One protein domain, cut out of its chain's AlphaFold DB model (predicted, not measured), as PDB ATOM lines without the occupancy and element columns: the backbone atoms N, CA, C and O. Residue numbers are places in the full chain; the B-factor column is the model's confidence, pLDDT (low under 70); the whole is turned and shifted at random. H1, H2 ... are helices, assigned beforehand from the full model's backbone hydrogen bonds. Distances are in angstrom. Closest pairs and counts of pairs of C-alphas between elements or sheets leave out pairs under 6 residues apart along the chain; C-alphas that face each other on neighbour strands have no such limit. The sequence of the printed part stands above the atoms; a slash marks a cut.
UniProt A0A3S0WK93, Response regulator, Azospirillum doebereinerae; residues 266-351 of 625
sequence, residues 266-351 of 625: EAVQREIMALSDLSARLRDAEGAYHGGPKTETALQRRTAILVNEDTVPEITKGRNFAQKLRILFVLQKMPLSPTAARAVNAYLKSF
ATOM      1  N   GLU A 266      25.200 -17.071  37.480       75.94
ATOM      2  CA  GLU A 266      25.496 -17.571  38.825       75.94
ATOM      3  C   GLU A 266      25.216 -16.521  39.904       75.94
ATOM      4  O   GLU A 266      24.738 -16.866  40.984       75.94
ATOM      5  N   ALA A 267      25.490 -15.241  39.630       78.19
ATOM      6  CA  ALA A 267      25.153 -14.146  40.536       78.19
ATOM      7  C   ALA A 267      23.633 -13.956  40.623       78.19
ATOM      8  O   ALA A 267      23.079 -13.942  41.720       78.19
ATOM      9  N   VAL A 268      22.952 -13.921  39.474       81.38
ATOM     10  CA  VAL A 268      21.486 -13.833  39.391       81.38
ATOM     11  C   VAL A 268      20.826 -15.020  40.099       81.38
ATOM     12  O   VAL A 268      19.894 -14.831  40.874       81.38
ATOM     13  N   GLN A 269      21.339 -16.239  39.906       81.31
ATOM     14  CA  GLN A 269      20.837 -17.444  40.563       81.31
ATOM     15  C   GLN A 269      20.991 -17.371  42.082       81.31
ATOM     16  O   GLN A 269      20.028 -17.635  42.801       81.31
ATOM     17  N   ARG A 270      22.185 -17.019  42.576       82.62
ATOM     18  CA  ARG A 270      22.449 -16.883  44.016       82.62
ATOM     19  C   ARG A 270      21.535 -15.840  44.652       82.62
ATOM     20  O   ARG A 270      20.954 -16.104  45.700       82.62
ATOM     21  N   GLU A 271      21.362 -14.701  43.990       85.38
ATOM     22  CA  GLU A 271      20.490 -13.627  44.457       85.38
ATOM     23  C   GLU A 271      19.011 -14.054  44.471       85.38
ATOM     24  O   GLU A 271      18.325 -13.848  45.468       85.38
ATOM     25  N   ILE A 272      18.518 -14.714  43.416       83.69
ATOM     26  CA  ILE A 272      17.141 -15.232  43.366       83.69
ATOM     27  C   ILE A 272      16.903 -16.289  44.453       83.69
ATOM     28  O   ILE A 272      15.853 -16.286  45.093       83.69
ATOM     29  N   MET A 273      17.864 -17.185  44.688       84.50
ATOM     30  CA  MET A 273      17.761 -18.181  45.757       84.50
ATOM     31  C   MET A 273      17.719 -17.522  47.140       84.50
ATOM     32  O   MET A 273      16.880 -17.897  47.954       84.50
ATOM     33  N   ALA A 274      18.557 -16.508  47.381       86.81
ATOM     34  CA  ALA A 274      18.536 -15.738  48.624       86.81
ATOM     35  C   ALA A 274      17.196 -15.008  48.823       86.81
ATOM     36  O   ALA A 274      16.631 -15.037  49.912       86.81
ATOM     37  N   LEU A 275      16.638 -14.415  47.761       88.00
ATOM     38  CA  LEU A 275      15.312 -13.789  47.797       88.00
ATOM     39  C   LEU A 275      14.187 -14.796  48.050       88.00
ATOM     40  O   LEU A 275      13.226 -14.474  48.746       88.00
ATOM     41  N   SER A 276      14.289 -16.005  47.498       86.38
ATOM     42  CA  SER A 276      13.318 -17.075  47.726       86.38
ATOM     43  C   SER A 276      13.347 -17.559  49.176       86.38
ATOM     44  O   SER A 276      12.285 -17.754  49.762       86.38
ATOM     45  N   ASP A 277      14.537 -17.730  49.758       89.00
ATOM     46  CA  ASP A 277      14.703 -18.096  51.170       89.00
ATOM     47  C   ASP A 277      14.143 -17.003  52.092       89.00
ATOM     48  O   ASP A 277      13.299 -17.262  52.949       89.00
ATOM     49  N   LEU A 278      14.508 -15.746  51.825       90.94
ATOM     50  CA  LEU A 278      13.980 -14.579  52.528       90.94
ATOM     51  C   LEU A 278      12.447 -14.490  52.445       90.94
ATOM     52  O   LEU A 278      11.779 -14.220  53.440       90.94
ATOM     53  N   SER A 279      11.885 -14.728  51.259       90.44
ATOM     54  CA  SER A 279      10.440 -14.739  51.025       90.44
ATOM     55  C   SER A 279       9.735 -15.825  51.838       90.44
ATOM     56  O   SER A 279       8.674 -15.566  52.404       90.44
ATOM     57  N   ALA A 280      10.328 -17.019  51.942       90.50
ATOM     58  CA  ALA A 280       9.786 -18.106  52.749       90.50
ATOM     59  C   ALA A 280       9.777 -17.758  54.245       90.50
ATOM     60  O   ALA A 280       8.777 -17.998  54.913       90.50
ATOM     61  N   ARG A 281      10.848 -17.132  54.751       92.62
ATOM     62  CA  ARG A 281      10.959 -16.699  56.157       92.62
ATOM     63  C   ARG A 281       9.953 -15.618  56.549       92.62
ATOM     64  O   ARG A 281       9.571 -15.528  57.705       92.62
ATOM     65  N   LEU A 282       9.532 -14.785  55.599       92.38
ATOM     66  CA  LEU A 282       8.579 -13.695  55.833       92.38
ATOM     67  C   LEU A 282       7.108 -14.135  55.811       92.38
ATOM     68  O   LEU A 282       6.230 -13.272  55.918       92.38
ATOM     69  N   ARG A 283       6.831 -15.430  55.639       91.38
ATOM     70  CA  ARG A 283       5.474 -15.982  55.661       91.38
ATOM     71  C   ARG A 283       5.143 -16.562  57.032       91.38
ATOM     72  O   ARG A 283       5.960 -17.266  57.617       91.38
ATOM     73  N   ASP A 284       3.931 -16.292  57.502       87.62
ATOM     74  CA  ASP A 284       3.362 -16.925  58.690       87.62
ATOM     75  C   ASP A 284       2.904 -18.373  58.410       87.62
ATOM     76  O   ASP A 284       3.074 -18.908  57.308       87.62
ATOM     77  N   ALA A 285       2.334 -19.033  59.425       85.62
ATOM     78  CA  ALA A 285       1.870 -20.420  59.333       85.62
ATOM     79  C   ALA A 285       0.730 -20.603  58.311       85.62
ATOM     80  O   ALA A 285       0.591 -21.674  57.718       85.62
ATOM     81  N   GLU A 286      -0.056 -19.554  58.075       87.06
ATOM     82  CA  GLU A 286      -1.134 -19.483  57.092       87.06
ATOM     83  C   GLU A 286      -0.624 -19.130  55.679       87.06
ATOM     84  O   GLU A 286      -1.383 -19.169  54.706       87.06
ATOM     85  N   GLY A 287       0.670 -18.828  55.540       85.19
ATOM     86  CA  GLY A 287       1.339 -18.503  54.285       85.19
ATOM     87  C   GLY A 287       1.210 -17.039  53.855       85.19
ATOM     88  O   GLY A 287       1.644 -16.706  52.743       85.19
ATOM     89  N   ALA A 288       0.636 -16.173  54.691       89.38
ATOM     90  CA  ALA A 288       0.531 -14.740  54.459       89.38
ATOM     91  C   ALA A 288       1.837 -14.026  54.840       89.38
ATOM     92  O   ALA A 288       2.573 -14.444  55.727       89.38
ATOM     93  N   TYR A 289       2.162 -12.940  54.133       91.56
ATOM     94  CA  TYR A 289       3.375 -12.178  54.422       91.56
ATOM     95  C   TYR A 289       3.188 -11.251  55.621       91.56
ATOM     96  O   TYR A 289       2.222 -10.481  55.671       91.56
ATOM     97  N   HIS A 290       4.190 -11.195  56.501       89.38
ATOM     98  CA  HIS A 290       4.305 -10.109  57.473       89.38
ATOM     99  C   HIS A 290       4.312  -8.747  56.755       89.38
ATOM    100  O   HIS A 290       4.971  -8.562  55.728       89.38
ATOM    101  N   GLY A 291       3.546  -7.771  57.254       85.38
ATOM    102  CA  GLY A 291       3.348  -6.477  56.580       85.38
ATOM    103  C   GLY A 291       2.451  -6.529  55.328       85.38
ATOM    104  O   GLY A 291       2.333  -5.528  54.612       85.38
ATOM    105  N   GLY A 292       1.816  -7.675  55.060       89.50
ATOM    106  CA  GLY A 292       0.775  -7.853  54.053       89.50
ATOM    107  C   GLY A 292       1.254  -7.781  52.593       89.50
ATOM    108  O   GLY A 292       2.445  -7.928  52.300       89.50
ATOM    109  N   PRO A 293       0.338  -7.506  51.641       87.81
ATOM    110  CA  PRO A 293       0.627  -7.504  50.199       87.81
ATOM    111  C   PRO A 293       1.725  -6.519  49.763       87.81
ATOM    112  O   PRO A 293       2.361  -6.689  48.720       87.81
ATOM    113  N   LYS A 294       1.981  -5.474  50.562       89.56
ATOM    114  CA  LYS A 294       3.056  -4.505  50.297       89.56
ATOM    115  C   LYS A 294       4.440  -5.158  50.389       89.56
ATOM    116  O   LYS A 294       5.327  -4.803  49.617       89.56
ATOM    117  N   THR A 295       4.627  -6.110  51.303       91.12
ATOM    118  CA  THR A 295       5.882  -6.866  51.450       91.12
ATOM    119  C   THR A 295       6.116  -7.763  50.242       91.12
ATOM    120  O   THR A 295       7.202  -7.743  49.663       91.12
ATOM    121  N   GLU A 296       5.073  -8.466  49.794       88.50
ATOM    122  CA  GLU A 296       5.124  -9.247  48.558       88.50
ATOM    123  C   GLU A 296       5.513  -8.371  47.362       88.50
ATOM    124  O   GLU A 296       6.421  -8.707  46.603       88.50
ATOM    125  N   THR A 297       4.881  -7.204  47.232       88.00
ATOM    126  CA  THR A 297       5.173  -6.251  46.154       88.00
ATOM    127  C   THR A 297       6.636  -5.796  46.180       88.00
ATOM    128  O   THR A 297       7.263  -5.693  45.126       88.00
ATOM    129  N   ALA A 298       7.216  -5.551  47.359       89.00
ATOM    130  CA  ALA A 298       8.622  -5.166  47.488       89.00
ATOM    131  C   ALA A 298       9.579  -6.289  47.045       89.00
ATOM    132  O   ALA A 298      10.506  -6.039  46.274       89.00
ATOM    133  N   LEU A 299       9.316  -7.535  47.452       88.19
ATOM    134  CA  LEU A 299      10.076  -8.714  47.013       88.19
ATOM    135  C   LEU A 299       9.965  -8.931  45.491       88.19
ATOM    136  O   LEU A 299      10.954  -9.236  44.816       88.19
ATOM    137  N   GLN A 300       8.774  -8.724  44.923       84.12
ATOM    138  CA  GLN A 300       8.546  -8.822  43.480       84.12
ATOM    139  C   GLN A 300       9.287  -7.726  42.704       84.12
ATOM    140  O   GLN A 300       9.941  -8.037  41.706       84.12
ATOM    141  N   ARG A 301       9.239  -6.468  43.168       84.00
ATOM    142  CA  ARG A 301      10.006  -5.350  42.584       84.00
ATOM    143  C   ARG A 301      11.497  -5.654  42.591       84.00
ATOM    144  O   ARG A 301      12.158  -5.481  41.575       84.00
ATOM    145  N   ARG A 302      12.005  -6.186  43.700       84.38
ATOM    146  CA  ARG A 302      13.405  -6.583  43.827       84.38
ATOM    147  C   ARG A 302      13.801  -7.656  42.814       84.38
ATOM    148  O   ARG A 302      14.808  -7.517  42.129       84.38
ATOM    149  N   THR A 303      12.983  -8.695  42.676       81.56
ATOM    150  CA  THR A 303      13.203  -9.749  41.674       81.56
ATOM    151  C   THR A 303      13.208  -9.170  40.254       81.56
ATOM    152  O   THR A 303      14.016  -9.572  39.418       81.56
ATOM    153  N   ALA A 304      12.345  -8.183  39.991       80.88
ATOM    154  CA  ALA A 304      12.270  -7.498  38.706       80.88
ATOM    155  C   ALA A 304      13.496  -6.618  38.404       80.88
ATOM    156  O   ALA A 304      13.745  -6.360  37.237       80.88
ATOM    157  N   ILE A 305      14.292  -6.192  39.390       79.94
ATOM    158  CA  ILE A 305      15.572  -5.501  39.123       79.94
ATOM    159  C   ILE A 305      16.579  -6.467  38.484       79.94
ATOM    160  O   ILE A 305      17.343  -6.080  37.605       79.94
ATOM    161  N   LEU A 306      16.568  -7.732  38.907       79.56
ATOM    162  CA  LEU A 306      17.532  -8.739  38.463       79.56
ATOM    163  C   LEU A 306      17.180  -9.278  37.077       79.56
ATOM    164  O   LEU A 306      18.038  -9.376  36.203       79.56
ATOM    165  N   VAL A 307      15.906  -9.620  36.870       84.75
ATOM    166  CA  VAL A 307      15.428 -10.267  35.645       84.75
ATOM    167  C   VAL A 307      14.186  -9.543  35.131       84.75
ATOM    168  O   VAL A 307      13.098  -9.679  35.688       84.75
ATOM    169  N   ASN A 308      14.346  -8.785  34.048       87.44
ATOM    170  CA  ASN A 308      13.279  -8.075  33.345       87.44
ATOM    171  C   ASN A 308      13.568  -7.980  31.835       87.44
ATOM    172  O   ASN A 308      14.557  -8.526  31.345       87.44
ATOM    173  N   GLU A 309      12.687  -7.308  31.092       88.38
ATOM    174  CA  GLU A 309      12.791  -7.165  29.633       88.38
ATOM    175  C   GLU A 309      14.095  -6.482  29.178       88.38
ATOM    176  O   GLU A 309      14.642  -6.867  28.145       88.38
ATOM    177  N   ASP A 310      14.641  -5.561  29.976       85.81
ATOM    178  CA  ASP A 310      15.869  -4.820  29.674       85.81
ATOM    179  C   ASP A 310      17.137  -5.563  30.128       85.81
ATOM    180  O   ASP A 310      18.166  -5.529  29.449       85.81
ATOM    181  N   THR A 311      17.085  -6.280  31.256       85.75
ATOM    182  CA  THR A 311      18.256  -6.978  31.814       85.75
ATOM    183  C   THR A 311      18.486  -8.347  31.187       85.75
ATOM    184  O   THR A 311      19.635  -8.769  31.062       85.75
ATOM    185  N   VAL A 312      17.438  -9.043  30.737       88.50
ATOM    186  CA  VAL A 312      17.566 -10.364  30.097       88.50
ATOM    187  C   VAL A 312      18.503 -10.334  28.867       88.50
ATOM    188  O   VAL A 312      19.385 -11.200  28.767       88.50
ATOM    189  N   PRO A 313      18.411  -9.351  27.947       88.12
ATOM    190  CA  PRO A 313      19.390  -9.185  26.873       88.12
ATOM    191  C   PRO A 313      20.826  -8.970  27.371       88.12
ATOM    192  O   PRO A 313      21.754  -9.552  26.802       88.12
ATOM    193  N   GLU A 314      21.016  -8.193  28.440       84.62
ATOM    194  CA  GLU A 314      22.336  -7.915  29.021       84.62
ATOM    195  C   GLU A 314      22.950  -9.158  29.691       84.62
ATOM    196  O   GLU A 314      24.125  -9.443  29.462       84.62
ATOM    197  N   ILE A 315      22.155  -9.981  30.390       84.25
ATOM    198  CA  ILE A 315      22.595 -11.267  30.977       84.25
ATOM    199  C   ILE A 315      23.153 -12.213  29.898       84.25
ATOM    200  O   ILE A 315      24.094 -12.979  30.120       84.25
ATOM    201  N   THR A 316      22.585 -12.168  28.691       86.56
ATOM    202  CA  THR A 316      23.002 -13.026  27.568       86.56
ATOM    203  C   THR A 316      24.036 -12.376  26.640       86.56
ATOM    204  O   THR A 316      24.422 -12.959  25.616       86.56
ATOM    205  N   LYS A 317      24.501 -11.164  26.956       85.94
ATOM    206  CA  LYS A 317      25.428 -10.390  26.125       85.94
ATOM    207  C   LYS A 317      26.800 -11.054  26.031       85.94
ATOM    208  O   LYS A 317      27.267 -11.717  26.949       85.94
ATOM    209  N   GLY A 318      27.440 -10.927  24.866       83.44
ATOM    210  CA  GLY A 318      28.755 -11.532  24.601       83.44
ATOM    211  C   GLY A 318      28.766 -13.064  24.476       83.44
ATOM    212  O   GLY A 318      29.828 -13.644  24.263       83.44
ATOM    213  N   ARG A 319      27.612 -13.737  24.578       87.00
ATOM    214  CA  ARG A 319      27.485 -15.196  24.429       87.00
ATOM    215  C   ARG A 319      27.067 -15.586  23.011       87.00
ATOM    216  O   ARG A 319      26.315 -14.857  22.357       87.00
ATOM    217  N   ASN A 320      27.519 -16.753  22.546       90.81
ATOM    218  CA  ASN A 320      27.050 -17.311  21.273       90.81
ATOM    219  C   ASN A 320      25.589 -17.785  21.382       90.81
ATOM    220  O   ASN A 320      25.053 -17.930  22.479       90.81
ATOM    221  N   PHE A 321      24.931 -18.025  20.249       92.56
ATOM    222  CA  PHE A 321      23.491 -18.289  20.209       92.56
ATOM    223  C   PHE A 321      23.068 -19.505  21.057       92.56
ATOM    224  O   PHE A 321      22.131 -19.404  21.844       92.56
ATOM    225  N   ALA A 322      23.804 -20.618  20.977       89.31
ATOM    226  CA  ALA A 322      23.541 -21.815  21.777       89.31
ATOM    227  C   ALA A 322      23.716 -21.567  23.284       89.31
ATOM    228  O   ALA A 322      22.898 -22.012  24.089       89.31
ATOM    229  N   GLN A 323      24.751 -20.816  23.673       89.81
ATOM    230  CA  GLN A 323      24.937 -20.394  25.058       89.81
ATOM    231  C   GLN A 323      23.741 -19.565  25.522       89.81
ATOM    232  O   GLN A 323      23.174 -19.912  26.548       89.81
ATOM    233  N   LYS A 324      23.299 -18.552  24.757       92.19
ATOM    234  CA  LYS A 324      22.127 -17.731  25.118       92.19
ATOM    235  C   LYS A 324      20.893 -18.582  25.413       92.19
ATOM    236  O   LYS A 324      20.261 -18.375  26.443       92.19
ATOM    237  N   LEU A 325      20.592 -19.568  24.563       93.31
ATOM    238  CA  LEU A 325      19.474 -20.488  24.792       93.31
ATOM    239  C   LEU A 325      19.629 -21.241  26.118       93.31
ATOM    240  O   LEU A 325      18.698 -21.246  26.918       93.31
ATOM    241  N   ARG A 326      20.809 -21.819  26.394       90.69
ATOM    242  CA  ARG A 326      21.080 -22.504  27.673       90.69
ATOM    243  C   ARG A 326      20.842 -21.585  28.871       90.69
ATOM    244  O   ARG A 326      20.173 -22.001  29.809       90.69
ATOM    245  N   ILE A 327      21.336 -20.344  28.821       89.38
ATOM    246  CA  ILE A 327      21.124 -19.353  29.887       89.38
ATOM    247  C   ILE A 327      19.632 -19.143  30.142       89.38
ATOM    248  O   ILE A 327      19.175 -19.229  31.278       89.38
ATOM    249  N   LEU A 328      18.870 -18.886  29.082       92.25
ATOM    250  CA  LEU A 328      17.450 -18.566  29.182       92.25
ATOM    251  C   LEU A 328      16.621 -19.754  29.679       92.25
ATOM    252  O   LEU A 328      15.731 -19.563  30.503       92.25
ATOM    253  N   PHE A 329      16.941 -20.980  29.253       93.12
ATOM    254  CA  PHE A 329      16.300 -22.182  29.793       93.12
ATOM    255  C   PHE A 329      16.621 -22.396  31.276       93.12
ATOM    256  O   PHE A 329      15.741 -22.820  32.021       93.12
ATOM    257  N   VAL A 330      17.837 -22.072  31.728       89.06
ATOM    258  CA  VAL A 330      18.186 -22.111  33.158       89.06
ATOM    259  C   VAL A 330      17.410 -21.042  33.932       89.06
ATOM    260  O   VAL A 330      16.792 -21.368  34.943       89.06
ATOM    261  N   LEU A 331      17.355 -19.799  33.436       87.88
ATOM    262  CA  LEU A 331      16.563 -18.718  34.045       87.88
ATOM    263  C   LEU A 331      15.078 -19.087  34.157       87.88
ATOM    264  O   LEU A 331      14.461 -18.832  35.185       87.88
ATOM    265  N   GLN A 332      14.511 -19.756  33.149       89.31
ATOM    266  CA  GLN A 332      13.117 -20.213  33.160       89.31
ATOM    267  C   GLN A 332      12.810 -21.206  34.301       89.31
ATOM    268  O   GLN A 332      11.654 -21.346  34.704       89.31
ATOM    269  N   LYS A 333      13.825 -21.910  34.818       85.94
ATOM    270  CA  LYS A 333      13.697 -22.844  35.949       85.94
ATOM    271  C   LYS A 333      13.892 -22.186  37.314       85.94
ATOM    272  O   LYS A 333      13.667 -22.844  38.324       85.94
ATOM    273  N   MET A 334      14.293 -20.917  37.357       83.94
ATOM    274  CA  MET A 334      14.442 -20.171  38.603       83.94
ATOM    275  C   MET A 334      13.077 -19.692  39.133       83.94
ATOM    276  O   MET A 334      12.148 -19.501  38.344       83.94
ATOM    277  N   PRO A 335      12.934 -19.466  40.454       79.69
ATOM    278  CA  PRO A 335      11.705 -18.941  41.051       79.69
ATOM    279  C   PRO A 335      11.544 -17.441  40.746       79.69
ATOM    280  O   PRO A 335      11.816 -16.575  41.572       79.69
ATOM    281  N   LEU A 336      11.134 -17.132  39.515       83.38
ATOM    282  CA  LEU A 336      10.946 -15.771  39.016       83.38
ATOM    283  C   LEU A 336       9.547 -15.226  39.328       83.38
ATOM    284  O   LEU A 336       8.569 -15.970  39.402       83.38
ATOM    285  N   SER A 337       9.431 -13.896  39.419       81.25
ATOM    286  CA  SER A 337       8.122 -13.233  39.453       81.25
ATOM    287  C   SER A 337       7.351 -13.475  38.140       81.25
ATOM    288  O   SER A 337       7.974 -13.672  37.091       81.25
ATOM    289  N   PRO A 338       6.004 -13.404  38.128       84.94
ATOM    290  CA  PRO A 338       5.219 -13.635  36.910       84.94
ATOM    291  C   PRO A 338       5.598 -12.717  35.738       84.94
ATOM    292  O   PRO A 338       5.540 -13.116  34.575       84.94
ATOM    293  N   THR A 339       5.994 -11.476  36.020       86.62
ATOM    294  CA  THR A 339       6.448 -10.525  34.994       86.62
ATOM    295  C   THR A 339       7.835 -10.887  34.467       86.62
ATOM    296  O   THR A 339       8.016 -10.945  33.254       86.62
ATOM    297  N   ALA A 340       8.780 -11.234  35.345       87.69
ATOM    298  CA  ALA A 340      10.114 -11.686  34.945       87.69
ATOM    299  C   ALA A 340      10.061 -12.990  34.128       87.69
ATOM    300  O   ALA A 340      10.708 -13.107  33.089       87.69
ATOM    301  N   ALA A 341       9.228 -13.949  34.543       89.19
ATOM    302  CA  ALA A 341       9.012 -15.196  33.815       89.19
ATOM    303  C   ALA A 341       8.452 -14.943  32.403       89.19
ATOM    304  O   ALA A 341       8.904 -15.560  31.437       89.19
ATOM    305  N   ARG A 342       7.503 -14.003  32.261       90.94
ATOM    306  CA  ARG A 342       6.990 -13.578  30.949       90.94
ATOM    307  C   ARG A 342       8.080 -12.946  30.085       90.94
ATOM    308  O   ARG A 342       8.180 -13.326  28.923       90.94
ATOM    309  N   ALA A 343       8.913 -12.070  30.645       91.88
ATOM    310  CA  ALA A 343      10.024 -11.446  29.925       91.88
ATOM    311  C   ALA A 343      11.028 -12.488  29.393       91.88
ATOM    312  O   ALA A 343      11.360 -12.482  28.208       91.88
ATOM    313  N   VAL A 344      11.445 -13.444  30.237       92.88
ATOM    314  CA  VAL A 344      12.340 -14.545  29.831       92.88
ATOM    315  C   VAL A 344      11.702 -15.392  28.730       92.88
ATOM    316  O   VAL A 344      12.355 -15.674  27.726       92.88
ATOM    317  N   ASN A 345      10.428 -15.767  28.877       93.00
ATOM    318  CA  ASN A 345       9.719 -16.579  27.885       93.00
ATOM    319  C   ASN A 345       9.547 -15.857  26.545       93.00
ATOM    320  O   ASN A 345       9.770 -16.465  25.500       93.00
ATOM    321  N   ALA A 346       9.173 -14.576  26.567       92.69
ATOM    322  CA  ALA A 346       9.006 -13.767  25.365       92.69
ATOM    323  C   ALA A 346      10.339 -13.592  24.626       92.69
ATOM    324  O   ALA A 346      10.418 -13.824  23.418       92.69
ATOM    325  N   TYR A 347      11.409 -13.270  25.361       94.44
ATOM    326  CA  TYR A 347      12.743 -13.150  24.781       94.44
ATOM    327  C   TYR A 347      13.232 -14.485  24.212       94.44
ATOM    328  O   TYR A 347      13.707 -14.525  23.079       94.44
ATOM    329  N   LEU A 348      13.052 -15.595  24.936       94.19
ATOM    330  CA  LEU A 348      13.407 -16.935  24.469       94.19
ATOM    331  C   LEU A 348      12.628 -17.333  23.204       94.19
ATOM    332  O   LEU A 348      13.234 -17.806  22.243       94.19
ATOM    333  N   LYS A 349      11.311 -17.094  23.167       92.50
ATOM    334  CA  LYS A 349      10.453 -17.385  22.008       92.50
ATOM    335  C   LYS A 349      10.874 -16.591  20.765       92.50
ATOM    336  O   LYS A 349      10.947 -17.160  19.679       92.50
ATOM    337  N   SER A 350      11.290 -15.331  20.942       93.94
ATOM    338  CA  SER A 350      11.764 -14.468  19.846       93.94
ATOM    339  C   SER A 350      12.941 -15.061  19.051       93.94
ATOM    340  O   SER A 350      13.096 -14.776  17.862       93.94
ATOM    341  N   PHE A 351      13.758 -15.923  19.672       93.62
ATOM    342  CA  PHE A 351      14.842 -16.615  18.972       93.62
ATOM    343  C   PHE A 351      14.321 -17.675  17.998       93.62
ATOM    344  O   PHE A 351      14.876 -17.800  16.908       93.62
TER     345      PHE A 351
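Overview. This is residues 266 to 351 of the 625 residues of the protein "Response regulator" of Azospirillum doebereinerae (UniProt A0A3S0WK93). Two helical hairpins, H1 with H2 and H4 with H5, are set nearly end to end and overlap in part, so that their four longer helices run roughly along one rod. The short helix H3 lies in the passage from one hairpin to the other and packs on H5, while the long loop of residues 282 to 292 joins H1 to H2 at one end of the rod. The printed part has 86 residues with five named helices, in the order H1, H2, H3, H4, H5, and no named strand; its class is all helix. It is only just compact, close to loose, with a radius of gyration of the C-alphas of 14.2 A and spans of 45 by 20 by 17 A.

Along the chain. H1, residues 266 to 281, begins with C-alpha 266 at (25.496, -17.571, 38.825) and is 22.6 A long from first to last C-alpha. H2, residues 293 to 306, begins with C-alpha 293 at (0.627, -7.504, 50.199) and is 20.6 A long. H3, residues 311 to 315, is 6.2 A long. H4, residues 321 to 332, is 16.7 A long. H5, residues 338 to 351, is 20.6 A long and ends with C-alpha 351 at (14.842, -16.615, 18.972).

Arrangement. H1 and H2 form a helical hairpin and touch, opposite ways at a shallow tilt of 7 degrees; their closest C-alphas, those of Val 268 and Leu 306, are 6.5 A apart. H1 and H4 are close but not clearly touching, with the C-alphas of Gln 269 and Leu 331 closest at 7.9 A. H2 and H5 only just touch, with 3 pairs of C-alphas within 8 A, and only at their ends; Ala 304 and Ala 340 have the closest C-alphas, 6.0 A apart. H3 and H5 only just touch, also with 3 pairs, the closest C-alphas being those of Val 312 and Val 344 at 6.7 A. H3 and H4 are near each other, with closest C-alphas 8.3 A apart. H4 and H5 form the second helical hairpin and touch, opposite ways at a shallow tilt of 21 degrees, with the C-alphas of Leu 328 and Leu 348 closest at 6.4 A. H1 is apart from H3 and H5, and H2 is apart from H4. In H1, H3 and H4 every O i to N i+4 pair is within hydrogen-bond range; in H2 and in H5 it is 9 of 10.

Size, cuts and confidence. The two C-alphas farthest apart are those of Ala 285 and Asn 320, at 45.7 A. The printed part has no cut. The link from H1 to H2, 11 residues, is long; those from H2 to H3, H3 to H4 and H4 to H5 are tight. The mean pLDDT of the printed part of this model is 87.6, and no printed residue is under 70.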